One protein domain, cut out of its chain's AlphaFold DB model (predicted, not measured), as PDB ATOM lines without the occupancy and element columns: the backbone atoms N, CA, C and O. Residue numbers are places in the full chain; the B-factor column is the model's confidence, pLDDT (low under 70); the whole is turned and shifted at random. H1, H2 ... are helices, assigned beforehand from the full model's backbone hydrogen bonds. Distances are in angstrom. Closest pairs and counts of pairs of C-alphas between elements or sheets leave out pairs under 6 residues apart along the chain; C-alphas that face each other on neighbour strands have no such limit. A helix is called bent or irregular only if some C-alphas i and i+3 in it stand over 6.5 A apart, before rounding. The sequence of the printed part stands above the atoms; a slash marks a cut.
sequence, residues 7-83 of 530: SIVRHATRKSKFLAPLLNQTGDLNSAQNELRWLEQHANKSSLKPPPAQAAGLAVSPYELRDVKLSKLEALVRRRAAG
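AT A GLANCE: This is residues 7 to 83 of the 530 residues of the protein "PrmC_N domain-containing protein" of Cyphellophora europaea CBS 101466 (UniProt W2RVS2). Two long helices, H3 and H5, cross each other and make the body, and H2 packs across one end of the pair, on the first part of H3 and the last turns of H5. H1 packs on H2 at that same end, while beyond the other end residues 46 to 63 form a loop with the short H4 in it, of which residues 54 to 59 stick out free. The printed part has 77 residues, with five named helices in the order H1, H2, H3, H4, H5 and no named strand; its class is all helix. The whole is loose, with a radius of gyration of the C-alphas of 14.7 A, and spans 48 by 22 by 17 A.

HOW THE PARTS SIT: The longest helix, H5, residues 64 to 81, touches H3, residues 29 to 45, with its residues 69 to 77 alone. They run opposite ways at a steep tilt of 46 degrees, and their closest C-alphas, those of Ala 43 and Leu 73, are 5.7 A apart. H2, residues 19 to 26, is the hub, touching three helices. It touches residues 29 to 36 of H3 alone, the closest C-alphas being those of Leu 22 and Ala 32 at 5.4 A; their lines are about perpendicular at 72 degrees, only just beyond steep. It touches residues 77 to 81 of H5 alone, the closest C-alphas being those of Pro 21 and Ala 81 at 5.3 A, with a shallow tilt of 34 degrees, only just short of steep. H1, residues 7 to 13, touches H2 at a steep tilt of 57 degrees, opposite ways; the closest C-alphas, those of Ala 12 and Ala 20, are 5.1 A apart. H1 is close to H3 but not clearly touching, and apart from H5. The helix packing is mostly crossed, with 1 of 4 touching pairs at a shallow tilt. H4, residues 52 to 55, touches no helix. Every O i to N i+4 pair is within hydrogen-bond range in H1 and H3, against 2 of 4 in H2 and 13 of 14 in H5; H4 is too short for such a pair.

IN THESE COORDINATES: H5 is 25.4 A long, from C-alpha 64 at (142.221, 151.975, 192.080) to C-alpha 81 at (119.352, 141.167, 194.038). H3 is 24.0 A long. H1 begins at C-alpha 7 at (109.381, 154.321, 203.506). H2 is neither bent nor irregular, but only just: C-alphas 21 and 24 are 6.4 A apart.

THE WHOLE: The two C-alphas farthest apart, those of Ser 7 and Gly 57, are 48.8 A apart. The printed part has no cut, and no link is long. Mean pLDDT of the printed part is 83.6; residues 46 to 57 are under 70.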
ATOM      1  N   SER A   7     108.574 153.716 202.436       88.06
ATOM      2  CA  SER A   7     109.381 154.321 203.506       88.06
ATOM      3  C   SER A   7     110.672 153.532 203.758       88.06
ATOM      4  O   SER A   7     111.753 154.122 203.796       88.06
ATOM      5  N   ILE A   8     110.590 152.196 203.838       86.69
ATOM      6  CA  ILE A   8     111.751 151.312 204.040       86.69
ATOM      7  C   ILE A   8     112.721 151.429 202.860       86.69
ATOM      8  O   ILE A   8     113.914 151.636 203.080       86.69
ATOM      9  N   VAL A   9     112.215 151.405 201.620       87.62
ATOM     10  CA  VAL A   9     113.045 151.560 200.409       87.62
ATOM     11  C   VAL A   9     113.765 152.917 200.406       87.62
ATOM     12  O   VAL A   9     114.991 152.961 200.324       87.62
ATOM     13  N   ARG A  10     113.048 154.033 200.626       88.75
ATOM     14  CA  ARG A  10     113.658 155.378 200.729       88.75
ATOM     15  C   ARG A  10     114.616 155.538 201.916       88.75
ATOM     16  O   ARG A  10     115.464 156.430 201.900       88.75
ATOM     17  N   HIS A  11     114.494 154.734 202.973       89.38
ATOM     18  CA  HIS A  11     115.455 154.732 204.077       89.38
ATOM     19  C   HIS A  11     116.710 153.902 203.756       89.38
ATOM     20  O   HIS A  11     117.805 154.301 204.149       89.38
ATOM     21  N   ALA A  12     116.573 152.812 202.996       89.19
ATOM     22  CA  ALA A  12     117.691 152.014 202.500       89.19
ATOM     23  C   ALA A  12     118.560 152.802 201.507       89.19
ATOM     24  O   ALA A  12     119.761 152.943 201.739       89.19
ATOM     25  N   THR A  13     117.959 153.394 200.467       90.06
ATOM     26  CA  THR A  13     118.690 154.155 199.434       90.06
ATOM     27  C   THR A  13     119.488 155.320 200.024       90.06
ATOM     28  O   THR A  13     120.626 155.543 199.627       90.06
ATOM     29  N   ARG A  14     118.938 156.024 201.027       91.06
ATOM     30  CA  ARG A  14     119.636 157.115 201.738       91.06
ATOM     31  C   ARG A  14     120.801 156.655 202.625       91.06
ATOM     32  O   ARG A  14     121.594 157.494 203.032       91.06
ATOM     33  N   LYS A  15     120.892 155.365 202.963       89.25
ATOM     34  CA  LYS A  15     122.007 154.788 203.736       89.25
ATOM     35  C   LYS A  15     123.120 154.247 202.836       89.25
ATOM     36  O   LYS A  15     124.284 154.369 203.191       89.25
ATOM     37  N   SER A  16     122.773 153.611 201.715       90.69
ATOM     38  CA  SER A  16     123.724 153.123 200.708       90.69
ATOM     39  C   SER A  16     122.991 152.713 199.430       90.69
ATOM     40  O   SER A  16     121.921 152.098 199.501       90.69
ATOM     41  N   LYS A  17     123.614 152.948 198.263       91.75
ATOM     42  CA  LYS A  17     123.130 152.448 196.962       91.75
ATOM     43  C   LYS A  17     122.960 150.919 196.921       91.75
ATOM     44  O   LYS A  17     122.165 150.420 196.134       91.75
ATOM     45  N   PHE A  18     123.643 150.183 197.801       93.94
ATOM     46  CA  PHE A  18     123.600 148.718 197.850       93.94
ATOM     47  C   PHE A  18     122.489 148.131 198.727       93.94
ATOM     48  O   PHE A  18     122.168 146.957 198.576       93.94
ATOM     49  N   LEU A  19     121.871 148.907 199.627       92.81
ATOM     50  CA  LEU A  19     120.874 148.353 200.554       92.81
ATOM     51  C   LEU A  19     119.507 148.129 199.903       92.81
ATOM     52  O   LEU A  19     118.861 147.123 200.181       92.81
ATOM     53  N   ALA A  20     119.058 149.041 199.035       92.50
ATOM     54  CA  ALA A  20     117.744 148.931 198.401       92.50
ATOM     55  C   ALA A  20     117.595 147.694 197.478       92.50
ATOM     56  O   ALA A  20     116.557 147.039 197.583       92.50
ATOM     57  N   PRO A  21     118.595 147.301 196.656       92.81
ATOM     58  CA  PRO A  21     118.544 146.057 195.876       92.81
ATOM     59  C   PRO A  21     118.390 144.779 196.715       92.81
ATOM     60  O   PRO A  21     117.731 143.838 196.278       92.81
ATOM     61  N   LEU A  22     118.968 144.743 197.923       90.94
ATOM     62  CA  LEU A  22     118.943 143.566 198.802       90.94
ATOM     63  C   LEU A  22     117.584 143.366 199.497       90.94
ATOM     64  O   LEU A  22     117.184 142.225 199.721       90.94
ATOM     65  N   LEU A  23     116.835 144.447 199.769       89.19
ATOM     66  CA  LEU A  23     115.538 144.385 200.471       89.19
ATOM     67  C   LEU A  23     114.546 143.386 199.854       89.19
ATOM     68  O   LEU A  23     113.763 142.778 200.580       89.19
ATOM     69  N   ASN A  24     114.567 143.228 198.527       82.88
ATOM     70  CA  ASN A  24     113.672 142.319 197.806       82.88
ATOM     71  C   ASN A  24     113.890 140.843 198.170       82.88
ATOM     72  O   ASN A  24     112.959 140.056 198.038       82.88
ATOM     73  N   GLN A  25     115.093 140.480 198.624       84.31
ATOM     74  CA  GLN A  25     115.417 139.132 199.096       84.31
ATOM     75  C   GLN A  25     115.294 139.022 200.615       84.31
ATOM     76  O   GLN A  25     114.880 137.991 201.135       84.31
ATOM     77  N   THR A  26     115.646 140.088 201.339       83.88
ATOM     78  CA  THR A  26     115.760 140.048 202.801       83.88
ATOM     79  C   THR A  26     114.483 140.403 203.556       83.88
ATOM     80  O   THR A  26     114.405 140.160 204.757       83.88
ATOM     81  N   GLY A  27     113.497 141.034 202.910       83.00
ATOM     82  CA  GLY A  27     112.237 141.473 203.528       83.00
ATOM     83  C   GLY A  27     112.359 142.664 204.492       83.00
ATOM     84  O   GLY A  27     111.415 143.445 204.620       83.00
ATOM     85  N   ASP A  28     113.512 142.856 205.140       86.81
ATOM     86  CA  ASP A  28     113.786 143.980 206.035       86.81
ATOM     87  C   ASP A  28     115.196 144.584 205.871       86.81
ATOM     88  O   ASP A  28     116.114 143.999 205.288       86.81
ATOM     89  N   LEU A  29     115.355 145.788 206.429       86.31
ATOM     90  CA  LEU A  29     116.563 146.600 206.312       86.31
ATOM     91  C   LEU A  29     117.745 146.093 207.149       86.31
ATOM     92  O   LEU A  29     118.878 146.209 206.695       86.31
ATOM     93  N   ASN A  30     117.533 145.555 208.350       87.56
ATOM     94  CA  ASN A  30     118.648 145.081 209.174       87.56
ATOM     95  C   ASN A  30     119.227 143.766 208.609       87.56
ATOM     96  O   ASN A  30     120.436 143.561 208.695       87.56
ATOM     97  N   SER A  31     118.426 142.960 207.900       83.88
ATOM     98  CA  SER A  31     118.913 141.816 207.123       83.88
ATOM     99  C   SER A  31     119.687 142.277 205.891       83.88
ATOM    100  O   SER A  31     120.800 141.811 205.682       83.88
ATOM    101  N   ALA A  32     119.195 143.276 205.145       87.94
ATOM    102  CA  ALA A  32     119.966 143.892 204.056       87.94
ATOM    103  C   ALA A  32     121.301 144.490 204.551       87.94
ATOM    104  O   ALA A  32     122.315 144.384 203.867       87.94
ATOM    105  N   GLN A  33     121.335 145.071 205.758       91.56
ATOM    106  CA  GLN A  33     122.568 145.550 206.400       91.56
ATOM    107  C   GLN A  33     123.479 144.410 206.900       91.56
ATOM    108  O   GLN A  33     124.689 144.611 206.998       91.56
ATOM    109  N   ASN A  34     122.939 143.225 207.208       88.94
ATOM    110  CA  ASN A  34     123.733 142.029 207.495       88.94
ATOM    111  C   ASN A  34     124.349 141.454 206.215       88.94
ATOM    112  O   ASN A  34     125.567 141.285 206.167       88.94
ATOM    113  N   GLU A  35     123.533 141.225 205.181       91.62
ATOM    114  CA  GLU A  35     123.987 140.714 203.885       91.62
ATOM    115  C   GLU A  35     125.024 141.633 203.247       91.62
ATOM    116  O   GLU A  35     126.097 141.160 202.882       91.62
ATOM    117  N   LEU A  36     124.773 142.947 203.194       93.56
ATOM    118  CA  LEU A  36     125.729 143.902 202.633       93.56
ATOM    119  C   LEU A  36     127.096 143.812 203.320       93.56
ATOM    120  O   LEU A  36     128.110 143.731 202.637       93.56
ATOM    121  N   ARG A  37     127.130 143.736 204.656       93.12
ATOM    122  CA  ARG A  37     128.377 143.591 205.425       93.12
ATOM    123  C   ARG A  37     129.123 142.298 205.083       93.12
ATOM    124  O   ARG A  37     130.350 142.287 205.058       93.12
ATOM    125  N   TRP A  38     128.408 141.199 204.846       89.25
ATOM    126  CA  TRP A  38     129.028 139.932 204.449       89.25
ATOM    127  C   TRP A  38     129.538 139.974 203.005       89.25
ATOM    128  O   TRP A  38     130.647 139.508 202.749       89.25
ATOM    129  N   LEU A  39     128.809 140.614 202.087       90.56
ATOM    130  CA  LEU A  39     129.271 140.855 200.716       90.56
ATOM    131  C   LEU A  39     130.485 141.801 200.677       90.56
ATOM    132  O   LEU A  39     131.426 141.543 199.934       90.56
ATOM    133  N   GLU A  40     130.522 142.838 201.518       91.88
ATOM    134  CA  GLU A  40     131.685 143.715 201.725       91.88
ATOM    135  C   GLU A  40     132.893 142.933 202.262       91.88
ATOM    136  O   GLU A  40     134.016 143.105 201.778       91.88
ATOM    137  N   GLN A  41     132.683 142.043 203.237       88.62
ATOM    138  CA  GLN A  41     133.736 141.183 203.786       88.62
ATOM    139  C   GLN A  41     134.256 140.185 202.745       88.62
ATOM    140  O   GLN A  41     135.471 140.056 202.601       88.62
ATOM    141  N   HIS A  42     133.381 139.533 201.974       87.62
ATOM    142  CA  HIS A  42     133.791 138.649 200.881       87.62
ATOM    143  C   HIS A  42     134.534 139.429 199.781       87.62
ATOM    144  O   HIS A  42     135.616 139.018 199.361       87.62
ATOM    145  N   ALA A  43     134.017 140.588 199.352       88.50
ATOM    146  CA  ALA A  43     134.657 141.440 198.346       88.50
ATOM    147  C   ALA A  43     136.088 141.839 198.747       88.50
ATOM    148  O   ALA A  43     136.982 141.829 197.900       88.50
ATOM    149  N   ASN A  44     136.318 142.120 200.035       85.25
ATOM    150  CA  ASN A  44     137.647 142.393 200.584       85.25
ATOM    151  C   ASN A  44     138.527 141.142 200.771       85.25
ATOM    152  O   ASN A  44     139.743 141.277 200.678       85.25
ATOM    153  N   LYS A  45     137.943 139.966 201.053       78.00
ATOM    154  CA  LYS A  45     138.671 138.712 201.328       78.00
ATOM    155  C   LYS A  45     139.187 138.007 200.076       78.00
ATOM    156  O   LYS A  45     140.358 137.653 200.039       78.00
ATOM    157  N   SER A  46     138.315 137.700 199.110       63.69
ATOM    158  CA  SER A  46     138.688 136.786 198.020       63.69
ATOM    159  C   SER A  46     139.751 137.435 197.131       63.69
ATOM    160  O   SER A  46     139.527 138.522 196.591       63.69
ATOM    161  N   SER A  47     140.916 136.786 197.047       55.59
ATOM    162  CA  SER A  47     142.161 137.359 196.533       55.59
ATOM    163  C   SER A  47     141.951 138.084 195.211       55.59
ATOM    164  O   SER A  47     141.402 137.526 194.258       55.59
ATOM    165  N   LEU A  48     142.391 139.340 195.148       53.88
ATOM    166  CA  LEU A  48     142.462 140.043 193.876       53.88
ATOM    167  C   LEU A  48     143.430 139.268 192.975       53.88
ATOM    168  O   LEU A  48     144.571 139.028 193.371       53.88
ATOM    169  N   LYS A  49     143.020 138.956 191.737       53.78
ATOM    170  CA  LYS A  49     144.016 139.005 190.662       53.78
ATOM    171  C   LYS A  49     144.576 140.431 190.713       53.78
ATOM    172  O   LYS A  49     143.754 141.354 190.684       53.78
ATOM    173  N   PRO A  50     145.898 140.625 190.865       56.19
ATOM    174  CA  PRO A  50     146.468 141.963 190.915       56.19
ATOM    175  C   PRO A  50     145.958 142.774 189.710       56.19
ATOM    176  O   PRO A  50     145.924 142.223 188.603       56.19
ATOM    177  N   PRO A  51     145.508 144.035 189.888       62.75
ATOM    178  CA  PRO A  51     145.145 144.878 188.751       62.75
ATOM    179  C   PRO A  51     146.341 144.968 187.787       62.75
ATOM    180  O   PRO A  51     147.475 144.809 188.243       62.75
ATOM    181  N   PRO A  52     146.137 145.219 186.479       62.16
ATOM    182  CA  PRO A  52     147.190 145.057 185.470       62.16
ATOM    183  C   PRO A  52     148.521 145.747 185.810       62.16
ATOM    184  O   PRO A  52     149.575 145.158 185.603       62.16
ATOM    185  N   ALA A  53     148.471 146.927 186.438       59.72
ATOM    186  CA  ALA A  53     149.636 147.618 186.990       59.72
ATOM    187  C   ALA A  53     150.436 146.753 187.991       59.72
ATOM    188  O   ALA A  53     151.630 146.547 187.808       59.72
ATOM    189  N   GLN A  54     149.781 146.173 189.000       59.72
ATOM    190  CA  GLN A  54     150.421 145.314 190.005       59.72
ATOM    191  C   GLN A  54     150.879 143.969 189.433       59.72
ATOM    192  O   GLN A  54     151.879 143.421 189.891       59.72
ATOM    193  N   ALA A  55     150.181 143.446 188.422       59.69
ATOM    194  CA  ALA A  55     150.624 142.260 187.690       59.69
ATOM    195  C   ALA A  55     151.909 142.534 186.881       59.69
ATOM    196  O   ALA A  55     152.709 141.625 186.682       59.69
ATOM    197  N   ALA A  56     152.127 143.792 186.480       68.56
ATOM    198  CA  ALA A  56     153.352 144.301 185.866       68.56
ATOM    199  C   ALA A  56     154.361 144.896 186.880       68.56
ATOM    200  O   ALA A  56     155.297 145.583 186.482       68.56
ATOM    201  N   GLY A  57     154.182 144.663 188.188       67.69
ATOM    202  CA  GLY A  57     155.105 145.120 189.240       67.69
ATOM    203  C   GLY A  57     155.010 146.604 189.627       67.69
ATOM    204  O   GLY A  57     155.797 147.066 190.451       67.69
ATOM    205  N   LEU A  58     154.053 147.357 189.080       70.75
ATOM    206  CA  LEU A  58     153.839 148.773 189.393       70.75
ATOM    207  C   LEU A  58     153.020 148.956 190.684       70.75
ATOM    208  O   LEU A  58     152.147 148.151 191.022       70.75
ATOM    209  N   ALA A  59     153.273 150.056 191.396       70.56
ATOM    210  CA  ALA A  59     152.531 150.418 192.600       70.56
ATOM    211  C   ALA A  59     151.088 150.843 192.268       70.56
ATOM    212  O   ALA A  59     150.871 151.707 191.423       70.56
ATOM    213  N   VAL A  60     150.107 150.260 192.965       70.06
ATOM    214  CA  VAL A  60     148.680 150.582 192.785       70.06
ATOM    215  C   VAL A  60     148.272 151.749 193.671       70.06
ATOM    216  O   VAL A  60     148.578 151.766 194.867       70.06
ATOM    217  N   SER A  61     147.496 152.680 193.127       80.50
ATOM    218  CA  SER A  61     146.877 153.744 193.905       80.50
ATOM    219  C   SER A  61     145.839 153.191 194.900       80.50
ATOM    220  O   SER A  61     145.017 152.336 194.548       80.50
ATOM    221  N   PRO A  62     145.761 153.737 196.132       78.50
ATOM    222  CA  PRO A  62     144.666 153.456 197.064       78.50
ATOM    223  C   PRO A  62     143.260 153.751 196.508       78.50
ATOM    224  O   PRO A  62     142.276 153.251 197.058       78.50
ATOM    225  N   TYR A  63     143.152 154.551 195.438       80.69
ATOM    226  CA  TYR A  63     141.903 154.791 194.711       80.69
ATOM    227  C   TYR A  63     141.541 153.611 193.799       80.69
ATOM    228  O   TYR A  63     140.461 153.048 193.946       80.69
ATOM    229  N   GLU A  64     142.460 153.134 192.958       76.88
ATOM    230  CA  GLU A  64     142.221 151.975 192.080       76.88
ATOM    231  C   GLU A  64     141.859 150.717 192.892       76.88
ATOM    232  O   GLU A  64     140.907 150.002 192.568       76.88
ATOM    233  N   LEU A  65     142.549 150.481 194.018       77.31
ATOM    234  CA  LEU A  65     142.219 149.393 194.949       77.31
ATOM    235  C   LEU A  65     140.815 149.528 195.562       77.31
ATOM    236  O   LEU A  65     140.196 148.517 195.902       77.31
ATOM    237  N   ARG A  66     140.304 150.755 195.726       82.38
ATOM    238  CA  ARG A  66     138.938 151.020 196.201       82.38
ATOM    239  C   ARG A  66     137.919 150.735 195.102       82.38
ATOM    240  O   ARG A  66     136.920 150.075 195.381       82.38
ATOM    241  N   ASP A  67     138.188 151.162 193.875       84.00
ATOM    242  CA  ASP A  67     137.243 151.049 192.761       84.00
ATOM    243  C   ASP A  67     137.100 149.601 192.270       84.00
ATOM    244  O   ASP A  67     135.979 149.134 192.052       84.00
ATOM    245  N   VAL A  68     138.190 148.823 192.237       84.06
ATOM    246  CA  VAL A  68     138.129 147.367 191.983       84.06
ATOM    247  C   VAL A  68     137.283 146.658 193.050       84.06
ATOM    248  O   VAL A  68     136.441 145.816 192.723       84.06
ATOM    249  N   LYS A  69     137.439 147.020 194.332       85.69
ATOM    250  CA  LYS A  69     136.618 146.473 195.428       85.69
ATOM    251  C   LYS A  69     135.149 146.894 195.328       85.69
ATOM    252  O   LYS A  69     134.274 146.076 195.611       85.69
ATOM    253  N   LEU A  70     134.871 148.129 194.910       89.19
ATOM    254  CA  LEU A  70     133.514 148.656 194.749       89.19
ATOM    255  C   LEU A  70     132.784 147.982 193.577       89.19
ATOM    256  O   LEU A  70     131.649 147.542 193.744       89.19
ATOM    257  N   SER A  71     133.457 147.819 192.436       90.06
ATOM    258  CA  SER A  71     132.955 147.092 191.260       90.06
ATOM    259  C   SER A  71     132.672 145.614 191.575       90.06
ATOM    260  O   SER A  71     131.611 145.078 191.241       90.06
ATOM    261  N   LYS A  72     133.566 144.964 192.332       89.88
ATOM    262  CA  LYS A  72     133.356 143.600 192.840       89.88
ATOM    263  C   LYS A  72     132.132 143.518 193.760       89.88
ATOM    264  O   LYS A  72     131.298 142.634 193.580       89.88
ATOM    265  N   LEU A  73     131.979 144.451 194.703       94.25
ATOM    266  CA  LEU A  73     130.805 144.525 195.578       94.25
ATOM    267  C   LEU A  73     129.507 144.750 194.782       94.25
ATOM    268  O   LEU A  73     128.505 144.096 195.058       94.25
ATOM    269  N   GLU A  74     129.532 145.599 193.754       95.06
ATOM    270  CA  GLU A  74     128.409 145.803 192.834       95.06
ATOM    271  C   GLU A  74     127.995 144.523 192.108       95.06
ATOM    272  O   GLU A  74     126.800 144.234 192.019       95.06
ATOM    273  N   ALA A  75     128.953 143.720 191.642       95.50
ATOM    274  CA  ALA A  75     128.666 142.429 191.023       95.50
ATOM    275  C   ALA A  75     128.019 141.438 192.013       95.50
ATOM    276  O   ALA A  75     127.034 140.783 191.665       95.50
ATOM    277  N   LEU A  76     128.511 141.362 193.256       95.12
ATOM    278  CA  LEU A  76     127.943 140.493 194.298       95.12
ATOM    279  C   LEU A  76     126.528 140.938 194.714       95.12
ATOM    280  O   LEU A  76     125.623 140.111 194.821       95.12
ATOM    281  N   VAL A  77     126.305 142.245 194.889       96.19
ATOM    282  CA  VAL A  77     124.982 142.813 195.208       96.19
ATOM    283  C   VAL A  77     124.003 142.608 194.048       96.19
ATOM    284  O   VAL A  77     122.837 142.305 194.292       96.19
ATOM    285  N   ARG A  78     124.460 142.695 192.790       96.44
ATOM    286  CA  ARG A  78     123.644 142.406 191.597       96.44
ATOM    287  C   ARG A  78     123.231 140.932 191.529       96.44
ATOM    288  O   ARG A  78     122.049 140.664 191.316       96.44
ATOM    289  N   ARG A  79     124.162 139.997 191.775       96.12
ATOM    290  CA  ARG A  79     123.871 138.552 191.915       96.12
ATOM    291  C   ARG A  79     122.806 138.310 192.987       96.12
ATOM    292  O   ARG A  79     121.786 137.680 192.713       96.12
ATOM    293  N   ARG A  80     122.986 138.894 194.178       94.50
ATOM    294  CA  ARG A  80     122.043 138.721 195.289       94.50
ATOM    295  C   ARG A  80     120.669 139.306 194.969       94.50
ATOM    296  O   ARG A  80     119.666 138.623 195.140       94.50
ATOM    297  N   ALA A  81     120.606 140.522 194.429       93.31
ATOM    298  CA  ALA A  81     119.352 141.167 194.038       93.31
ATOM    299  C   ALA A  81     118.560 140.366 192.983       93.31
ATOM    300  O   ALA A  81     117.329 140.361 193.036       93.31
ATOM    301  N   ALA A  82     119.238 139.635 192.088       93.44
ATOM    302  CA  ALA A  82     118.623 138.723 191.117       93.44
ATOM    303  C   ALA A  82     118.035 137.430 191.735       93.44
ATOM    304  O   ALA A  82     117.417 136.632 191.024       93.44
ATOM    305  N   GLY A  83     118.193 137.224 193.045       91.44
ATOM    306  CA  GLY A  83     117.649 136.085 193.785       91.44
ATOM    307  C   GLY A  83     118.608 134.916 193.956       91.44
ATOM    308  O   GLY A  83     118.163 133.860 194.387       91.44
TER     309      GLY A  83